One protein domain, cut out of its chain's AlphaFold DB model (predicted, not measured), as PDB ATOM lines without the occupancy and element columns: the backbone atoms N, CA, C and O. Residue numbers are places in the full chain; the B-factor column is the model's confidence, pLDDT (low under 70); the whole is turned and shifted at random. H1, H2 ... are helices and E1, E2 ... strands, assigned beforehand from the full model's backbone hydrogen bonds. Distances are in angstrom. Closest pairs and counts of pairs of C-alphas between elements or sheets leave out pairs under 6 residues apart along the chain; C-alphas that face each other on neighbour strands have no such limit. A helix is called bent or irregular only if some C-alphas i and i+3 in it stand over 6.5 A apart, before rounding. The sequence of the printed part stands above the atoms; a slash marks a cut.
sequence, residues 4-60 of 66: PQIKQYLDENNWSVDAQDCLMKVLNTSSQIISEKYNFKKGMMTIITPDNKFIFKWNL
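AT A GLANCE: This is residues 4 to 60 of the 66 residues of an uncharacterized protein of Roseburia sp. 1XD42-69 (UniProt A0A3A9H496). A strongly twisted sheet of four strands has two short helices packed on it: H2 runs along E4, and H1 sits beside the strands, with its closest approaches to E4 and E1. The strands E2, E3 and E4 fold back and forth as two hairpins, and short E1 joins the sheet beyond E4. The 57 printed residues hold two named helices and four named strands in the order H1, E1, H2, E2, E3, E4; the sheet's order is E1, E4, E3, E2, mixed, and the class is mixed, helices and strands. The whole is compact, with a radius of gyration of the C-alphas of 10.3 A and spans of 26 by 20 by 17 A.

IN THESE COORDINATES: Find C-alpha 4 at (24.819, -52.580, 0.199); there H1, residues 4 to 12, begins and runs 12.2 A. E1 follows at residues 16 to 18, 7.1 A long. Directly after it comes H2, residues 19 to 27, 10.2 A from first to last C-alpha. It is neither bent nor irregular, but only just: C-alphas 24 and 27 are 6.4 A apart. Look for E2 at residues 35 to 39, starting at C-alpha 35 (16.108, -46.270, -13.183) and 13.3 A long. E3 is residues 44 to 48, 13.1 A. E4, residues 53 to 59, runs 18.7 A to C-alpha 59 at (34.124, -41.707, -16.323).

HOW THE PARTS SIT: Start with the sheet, where E2, E3 and E4 form a meander, each strand the antiparallel neighbour of the one before. In the hairpin of E2 and E3, N 37 and O 46 are 2.8 A apart, within hydrogen-bond range. In the hairpin of E3 and E4, look at N 45 and O 56, 2.8 A. The pairing of E4 is staggered: residues 53 to 57 pair with E3 and 57 to 59 with E1. E1 and E4 are parallel at 58 degrees, with N 59 and O 17 at 2.9 A. E1, H2 and E2 make a split strand-helix-strand unit, two strands of one sheet joined through a helix, with E4 and E3 between them in the sheet, and its crossover is right-handed. H2 is on the sheet at a height of 9.0 A, over E4 and, only just, over E3, on which 3 of its C-alphas fall; it runs along the strands, at 0 degrees to E4 on the local plane. The closest C-alphas of H2 and E4 are those of Ala 19 and Asn 59, 5.4 A. H1 is on the sheet too, also at a height of 9.0 A, but over none of its strands, only just, with 2 C-alphas on E3; its closest C-alphas to E4 are those of Leu 10 and Phe 56, 7.5 A. H1 and H2 are close but not clearly touching, Ile 6 and Val 26 having the closest C-alphas at 6.8 A, and run opposite ways at a shallow tilt of 24 degrees. Every O i to N i+4 pair in H1 is within hydrogen-bond range, and 4 of 5 in H2.

THE WHOLE: The two C-alphas farthest apart are those of Pro 4 and Lys 41, 27.9 A. The printed part has no cut, no link is long, and no printed residue has a pLDDT under 70.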
ATOM      1  N   PRO A   4      23.556 -52.569  -0.541       92.31
ATOM      2  CA  PRO A   4      24.819 -52.580   0.199       92.31
ATOM      3  C   PRO A   4      26.038 -52.873  -0.682       92.31
ATOM      4  O   PRO A   4      27.096 -52.283  -0.477       92.31
ATOM      5  N   GLN A   5      25.891 -53.748  -1.679       91.19
ATOM      6  CA  GLN A   5      26.973 -54.090  -2.603       91.19
ATOM      7  C   GLN A   5      27.272 -52.935  -3.564       91.19
ATOM      8  O   GLN A   5      28.438 -52.643  -3.814       91.19
ATOM      9  N   ILE A   6      26.235 -52.254  -4.070       90.19
ATOM     10  CA  ILE A   6      26.396 -51.054  -4.904       90.19
ATOM     11  C   ILE A   6      27.137 -49.982  -4.106       90.19
ATOM     12  O   ILE A   6      28.120 -49.425  -4.589       90.19
ATOM     13  N   LYS A   7      26.712 -49.730  -2.862       92.38
ATOM     14  CA  LYS A   7      27.372 -48.768  -1.978       92.38
ATOM     15  C   LYS A   7      28.836 -49.127  -1.735       92.38
ATOM     16  O   LYS A   7      29.688 -48.259  -1.878       92.38
ATOM     17  N   GLN A   8      29.123 -50.384  -1.402       94.38
ATOM     18  CA  GLN A   8      30.492 -50.845  -1.175       94.38
ATOM     19  C   GLN A   8      31.365 -50.640  -2.420       94.38
ATOM     20  O   GLN A   8      32.448 -50.076  -2.312       94.38
ATOM     21  N   TYR A   9      30.875 -51.024  -3.602       91.56
ATOM     22  CA  TYR A   9      31.592 -50.822  -4.861       91.56
ATOM     23  C   TYR A   9      31.882 -49.340  -5.133       91.56
ATOM     24  O   TYR A   9      32.986 -48.987  -5.550       91.56
ATOM     25  N   LEU A  10      30.912 -48.458  -4.876       92.62
ATOM     26  CA  LEU A  10      31.106 -47.018  -5.028       92.62
ATOM     27  C   LEU A  10      32.104 -46.463  -4.005       92.62
ATOM     28  O   LEU A  10      32.958 -45.665  -4.388       92.62
ATOM     29  N   ASP A  11      32.043 -46.898  -2.744       94.75
ATOM     30  CA  ASP A  11      32.981 -46.493  -1.691       94.75
ATOM     31  C   ASP A  11      34.424 -46.923  -2.039       94.75
ATOM     32  O   ASP A  11      35.337 -46.100  -1.976       94.75
ATOM     33  N   GLU A  12      34.631 -48.160  -2.505       94.88
ATOM     34  CA  GLU A  12      35.942 -48.684  -2.939       94.88
ATOM     35  C   GLU A  12      36.541 -47.905  -4.124       94.88
ATOM     36  O   GLU A  12      37.760 -47.787  -4.248       94.88
ATOM     37  N   ASN A  13      35.690 -47.326  -4.972       92.62
ATOM     38  CA  ASN A  13      36.089 -46.527  -6.132       92.62
ATOM     39  C   ASN A  13      36.029 -45.011  -5.870       92.62
ATOM     40  O   ASN A  13      36.043 -44.218  -6.813       92.62
ATOM     41  N   ASN A  14      35.946 -44.577  -4.607       94.00
ATOM     42  CA  ASN A  14      35.845 -43.161  -4.229       94.00
ATOM     43  C   ASN A  14      34.735 -42.408  -4.988       94.00
ATOM     44  O   ASN A  14      34.905 -41.253  -5.385       94.00
ATOM     45  N   TRP A  15      33.604 -43.076  -5.230       93.06
ATOM     46  CA  TRP A  15      32.444 -42.539  -5.942       93.06
ATOM     47  C   TRP A  15      32.754 -42.051  -7.369       93.06
ATOM     48  O   TRP A  15      32.063 -41.181  -7.908       93.06
ATOM     49  N   SER A  16      33.788 -42.616  -7.997       93.81
ATOM     50  CA  SER A  16      34.232 -42.296  -9.351       93.81
ATOM     51  C   SER A  16      34.613 -43.572 -10.090       93.81
ATOM     52  O   SER A  16      35.699 -44.109  -9.892       93.81
ATOM     53  N   VAL A  17      33.737 -44.038 -10.975       91.81
ATOM     54  CA  VAL A  17      33.864 -45.351 -11.624       91.81
ATOM     55  C   VAL A  17      34.019 -45.216 -13.130       91.81
ATOM     56  O   VAL A  17      33.475 -44.295 -13.747       91.81
ATOM     57  N   ASP A  18      34.778 -46.137 -13.716       91.06
ATOM     58  CA  ASP A  18      34.865 -46.292 -15.166       91.06
ATOM     59  C   ASP A  18      33.515 -46.725 -15.757       91.06
ATOM     60  O   ASP A  18      32.734 -47.448 -15.125       91.06
ATOM     61  N   ALA A  19      33.226 -46.248 -16.967       87.06
ATOM     62  CA  ALA A  19      31.936 -46.474 -17.583       87.06
ATOM     63  C   ALA A  19      31.656 -47.932 -17.921       87.06
ATOM     64  O   ALA A  19      30.576 -48.443 -17.607       87.06
ATOM     65  N   GLN A  20      32.637 -48.597 -18.519       86.44
ATOM     66  CA  GLN A  20      32.534 -49.984 -18.939       86.44
ATOM     67  C   GLN A  20      32.464 -50.902 -17.721       86.44
ATOM     68  O   GLN A  20      31.622 -51.801 -17.656       86.44
ATOM     69  N   ASP A  21      33.291 -50.614 -16.719       87.19
ATOM     70  CA  ASP A  21      33.367 -51.402 -15.497       87.19
ATOM     71  C   ASP A  21      32.063 -51.299 -14.683       87.19
ATOM     72  O   ASP A  21      31.516 -52.311 -14.235       87.19
ATOM     73  N   CYS A  22      31.487 -50.095 -14.578       87.00
ATOM     74  CA  CYS A  22      30.192 -49.885 -13.930       87.00
ATOM     75  C   CYS A  22      29.035 -50.539 -14.704       87.00
ATOM     76  O   CYS A  22      28.129 -51.105 -14.088       87.00
ATOM     77  N   LEU A  23      29.052 -50.486 -16.041       86.31
ATOM     78  CA  LEU A  23      28.038 -51.136 -16.872       86.31
ATOM     79  C   LEU A  23      28.055 -52.656 -16.654       86.31
ATOM     80  O   LEU A  23      27.017 -53.260 -16.388       86.31
ATOM     81  N   MET A  24      29.241 -53.272 -16.694       85.94
ATOM     82  CA  MET A  24      29.392 -54.719 -16.539       85.94
ATOM     83  C   MET A  24      29.123 -55.210 -15.117       85.94
ATOM     84  O   MET A  24      28.482 -56.246 -14.954       85.94
ATOM     85  N   LYS A  25      29.605 -54.499 -14.090       83.25
ATOM     86  CA  LYS A  25      29.547 -54.973 -12.698       83.25
ATOM     87  C   LYS A  25      28.289 -54.549 -11.962       83.25
ATOM     88  O   LYS A  25      27.820 -55.313 -11.124       83.25
ATOM     89  N   VAL A  26      27.738 -53.371 -12.260       85.38
ATOM     90  CA  VAL A  26      26.601 -52.804 -11.519       85.38
ATOM     91  C   VAL A  26      25.323 -52.885 -12.339       85.38
ATOM     92  O   VAL A  26      24.382 -53.556 -11.920       85.38
ATOM     93  N   LEU A  27      25.290 -52.241 -13.509       84.12
ATOM     94  CA  LEU A  27      24.055 -52.089 -14.288       84.12
ATOM     95  C   LEU A  27      23.552 -53.435 -14.824       84.12
ATOM     96  O   LEU A  27      22.384 -53.768 -14.647       84.12
ATOM     97  N   ASN A  28      24.447 -54.266 -15.362       83.19
ATOM     98  CA  ASN A  28      24.078 -55.576 -15.907       83.19
ATOM     99  C   ASN A  28      23.819 -56.658 -14.846       83.19
ATOM    100  O   ASN A  28      23.192 -57.669 -15.154       83.19
ATOM    101  N   THR A  29      24.296 -56.492 -13.606       82.94
ATOM    102  CA  THR A  29      24.132 -57.519 -12.557       82.94
ATOM    103  C   THR A  29      23.060 -57.170 -11.531       82.94
ATOM    104  O   THR A  29      22.672 -58.017 -10.720       82.94
ATOM    105  N   SER A  30      22.610 -55.917 -11.485       82.50
ATOM    106  CA  SER A  30      21.662 -55.440 -10.488       82.50
ATOM    107  C   SER A  30      20.235 -55.432 -11.011       82.50
ATOM    108  O   SER A  30      19.781 -54.479 -11.632       82.50
ATOM    109  N   SER A  31      19.485 -56.479 -10.666       80.62
ATOM    110  CA  SER A  31      18.040 -56.554 -10.906       80.62
ATOM    111  C   SER A  31      17.219 -55.581 -10.051       80.62
ATOM    112  O   SER A  31      16.023 -55.434 -10.280       80.62
ATOM    113  N   GLN A  32      17.838 -54.929  -9.059       86.00
ATOM    114  CA  GLN A  32      17.178 -53.950  -8.192       86.00
ATOM    115  C   GLN A  32      17.184 -52.535  -8.783       86.00
ATOM    116  O   GLN A  32      16.537 -51.651  -8.234       86.00
ATOM    117  N   ILE A  33      17.902 -52.282  -9.878       89.06
ATOM    118  CA  ILE A  33      17.911 -50.955 -10.497       89.06
ATOM    119  C   ILE A  33      16.604 -50.757 -11.256       89.06
ATOM    120  O   ILE A  33      16.295 -51.488 -12.191       89.06
ATOM    121  N   ILE A  34      15.849 -49.737 -10.856       92.31
ATOM    122  CA  ILE A  34      14.590 -49.358 -11.508       92.31
ATOM    123  C   ILE A  34      14.774 -48.193 -12.476       92.31
ATOM    124  O   ILE A  34      13.961 -47.995 -13.376       92.31
ATOM    125  N   SER A  35      15.819 -47.384 -12.290       90.75
ATOM    126  CA  SER A  35      16.108 -46.270 -13.183       90.75
ATOM    127  C   SER A  35      17.567 -45.856 -13.103       90.75
ATOM    128  O   SER A  35      18.181 -45.830 -12.036       90.75
ATOM    129  N   GLU A  36      18.083 -45.448 -14.250       90.69
ATOM    130  CA  GLU A  36      19.403 -44.871 -14.421       90.69
ATOM    131  C   GLU A  36      19.281 -43.528 -15.143       90.69
ATOM    132  O   GLU A  36      18.488 -43.357 -16.072       90.69
ATOM    133  N   LYS A  37      20.023 -42.526 -14.667       91.75
ATOM    134  CA  LYS A  37      20.027 -41.179 -15.240       91.75
ATOM    135  C   LYS A  37      21.440 -40.644 -15.292       91.75
ATOM    136  O   LYS A  37      22.041 -40.372 -14.254       91.75
ATOM    137  N   TYR A  38      21.919 -40.399 -16.501       90.38
ATOM    138  CA  TYR A  38      23.200 -39.750 -16.699       90.38
ATOM    139  C   TYR A  38      23.048 -38.246 -16.934       90.38
ATOM    140  O   TYR A  38      22.253 -37.786 -17.755       90.38
ATOM    141  N   ASN A  39      23.836 -37.462 -16.202       90.31
ATOM    142  CA  ASN A  39      23.944 -36.023 -16.360       90.31
ATOM    143  C   ASN A  39      25.240 -35.676 -17.100       90.31
ATOM    144  O   ASN A  39      26.273 -35.433 -16.473       90.31
ATOM    145  N   PHE A  40      25.142 -35.567 -18.426       85.19
ATOM    146  CA  PHE A  40      26.248 -35.188 -19.313       85.19
ATOM    147  C   PHE A  40      26.941 -33.880 -18.907       85.19
ATOM    148  O   PHE A  40      28.157 -33.776 -19.012       85.19
ATOM    149  N   LYS A  41      26.199 -32.886 -18.394       87.06
ATOM    150  CA  LYS A  41      26.778 -31.588 -18.001       87.06
ATOM    151  C   LYS A  41      27.691 -31.692 -16.781       87.06
ATOM    152  O   LYS A  41      28.580 -30.865 -16.618       87.06
ATOM    153  N   LYS A  42      27.425 -32.654 -15.895       87.00
ATOM    154  CA  LYS A  42      28.167 -32.843 -14.639       87.00
ATOM    155  C   LYS A  42      29.069 -34.078 -14.647       87.00
ATOM    156  O   LYS A  42      29.825 -34.249 -13.699       87.00
ATOM    157  N   GLY A  43      28.976 -34.937 -15.663       89.25
ATOM    158  CA  GLY A  43      29.671 -36.227 -15.688       89.25
ATOM    159  C   GLY A  43      29.221 -37.170 -14.570       89.25
ATOM    160  O   GLY A  43      30.015 -37.957 -14.063       89.25
ATOM    161  N   MET A  44      27.967 -37.046 -14.126       93.25
ATOM    162  CA  MET A  44      27.436 -37.781 -12.973       93.25
ATOM    163  C   MET A  44      26.365 -38.769 -13.416       93.25
ATOM    164  O   MET A  44      25.411 -38.381 -14.093       93.25
ATOM    165  N   MET A  45      26.478 -40.015 -12.978       93.88
ATOM    166  CA  MET A  45      25.449 -41.039 -13.112       93.88
ATOM    167  C   MET A  45      24.637 -41.119 -11.824       93.88
ATOM    168  O   MET A  45      25.154 -40.957 -10.721       93.88
ATOM    169  N   THR A  46      23.336 -41.326 -11.974       94.62
ATOM    170  CA  THR A  46      22.409 -41.571 -10.877       94.62
ATOM    171  C   THR A  46      21.755 -42.922 -11.091       94.62
ATOM    172  O   THR A  46      21.060 -43.104 -12.088       94.62
ATOM    173  N   ILE A  47      21.935 -43.832 -10.143       93.69
ATOM    174  CA  ILE A  47      21.232 -45.112 -10.078       93.69
ATOM    175  C   ILE A  47      20.152 -45.002  -9.005       93.69
ATOM    176  O   ILE A  47      20.404 -44.509  -7.903       93.69
ATOM    177  N   ILE A  48      18.944 -45.442  -9.337       93.00
ATOM    178  CA  ILE A  48      17.798 -45.481  -8.433       93.00
ATOM    179  C   ILE A  48      17.374 -46.941  -8.285       93.00
ATOM    180  O   ILE A  48      17.114 -47.623  -9.280       93.00
ATOM    181  N   THR A  49      17.291 -47.390  -7.043       92.12
ATOM    182  CA  THR A  49      16.697 -48.664  -6.629       92.12
ATOM    183  C   THR A  49      15.391 -48.373  -5.868       92.12
ATOM    184  O   THR A  49      15.082 -47.198  -5.636       92.12
ATOM    185  N   PRO A  50      14.566 -49.379  -5.519       92.12
ATOM    186  CA  PRO A  50      13.347 -49.153  -4.744       92.12
ATOM    187  C   PRO A  50      13.594 -48.415  -3.427       92.12
ATOM    188  O   PRO A  50      12.776 -47.584  -3.036       92.12
ATOM    189  N   ASP A  51      14.733 -48.688  -2.788       91.81
ATOM    190  CA  ASP A  51      15.026 -48.222  -1.435       91.81
ATOM    191  C   ASP A  51      16.058 -47.084  -1.399       91.81
ATOM    192  O   ASP A  51      16.073 -46.302  -0.447       91.81
ATOM    193  N   ASN A  52      16.919 -46.951  -2.419       93.06
ATOM    194  CA  ASN A  52      18.038 -46.011  -2.396       93.06
ATOM    195  C   ASN A  52      18.286 -45.273  -3.716       93.06
ATOM    196  O   ASN A  52      17.839 -45.630  -4.807       93.06
ATOM    197  N   LYS A  53      19.071 -44.199  -3.597       94.56
ATOM    198  CA  LYS A  53      19.561 -43.405  -4.719       94.56
ATOM    199  C   LYS A  53      21.062 -43.192  -4.588       94.56
ATOM    200  O   LYS A  53      21.523 -42.571  -3.634       94.56
ATOM    201  N   PHE A  54      21.800 -43.627  -5.598       93.88
ATOM    202  CA  PHE A  54      23.249 -43.492  -5.680       93.88
ATOM    203  C   PHE A  54      23.607 -42.488  -6.770       93.88
ATOM    204  O   PHE A  54      23.115 -42.595  -7.890       93.88
ATOM    205  N   ILE A  55      24.447 -41.504  -6.455       94.88
ATOM    206  CA  ILE A  55      24.932 -40.503  -7.414       94.88
ATOM    207  C   ILE A  55      26.452 -40.532  -7.384       94.88
ATOM    208  O   ILE A  55      27.031 -40.274  -6.337       94.88
ATOM    209  N   PHE A  56      27.090 -40.813  -8.513       94.06
ATOM    210  CA  PHE A  56      28.540 -40.970  -8.601       94.06
ATOM    211  C   PHE A  56      29.075 -40.428  -9.925       94.06
ATOM    212  O   PHE A  56      28.331 -40.252 -10.894       94.06
ATOM    213  N   LYS A  57      30.378 -40.154  -9.973       94.19
ATOM    214  CA  LYS A  57      31.048 -39.704 -11.191       94.19
ATOM    215  C   LYS A  57      31.231 -40.888 -12.136       94.19
ATOM    216  O   LYS A  57      31.773 -41.918 -11.740       94.19
ATOM    217  N   TRP A  58      30.778 -40.727 -13.375       92.12
ATOM    218  CA  TRP A  58      30.854 -41.764 -14.399       92.12
ATOM    219  C   TRP A  58      31.873 -41.349 -15.446       92.12
ATOM    220  O   TRP A  58      31.649 -40.417 -16.222       92.12
ATOM    221  N   ASN A  59      33.030 -42.003 -15.417       90.00
ATOM    222  CA  ASN A  59      34.124 -41.707 -16.323       90.00
ATOM    223  C   ASN A  59      33.861 -42.437 -17.638       90.00
ATOM    224  O   ASN A  59      34.289 -43.569 -17.834       90.00
ATOM    225  N   LEU A  60      33.112 -41.780 -18.524       82.06
ATOM    226  CA  LEU A  60      33.064 -42.157 -19.929       82.06
ATOM    227  C   LEU A  60      34.492 -41.981 -20.458       82.06
ATOM    228  O   LEU A  60      35.007 -40.861 -20.433       82.06
TER     229      LEU A  60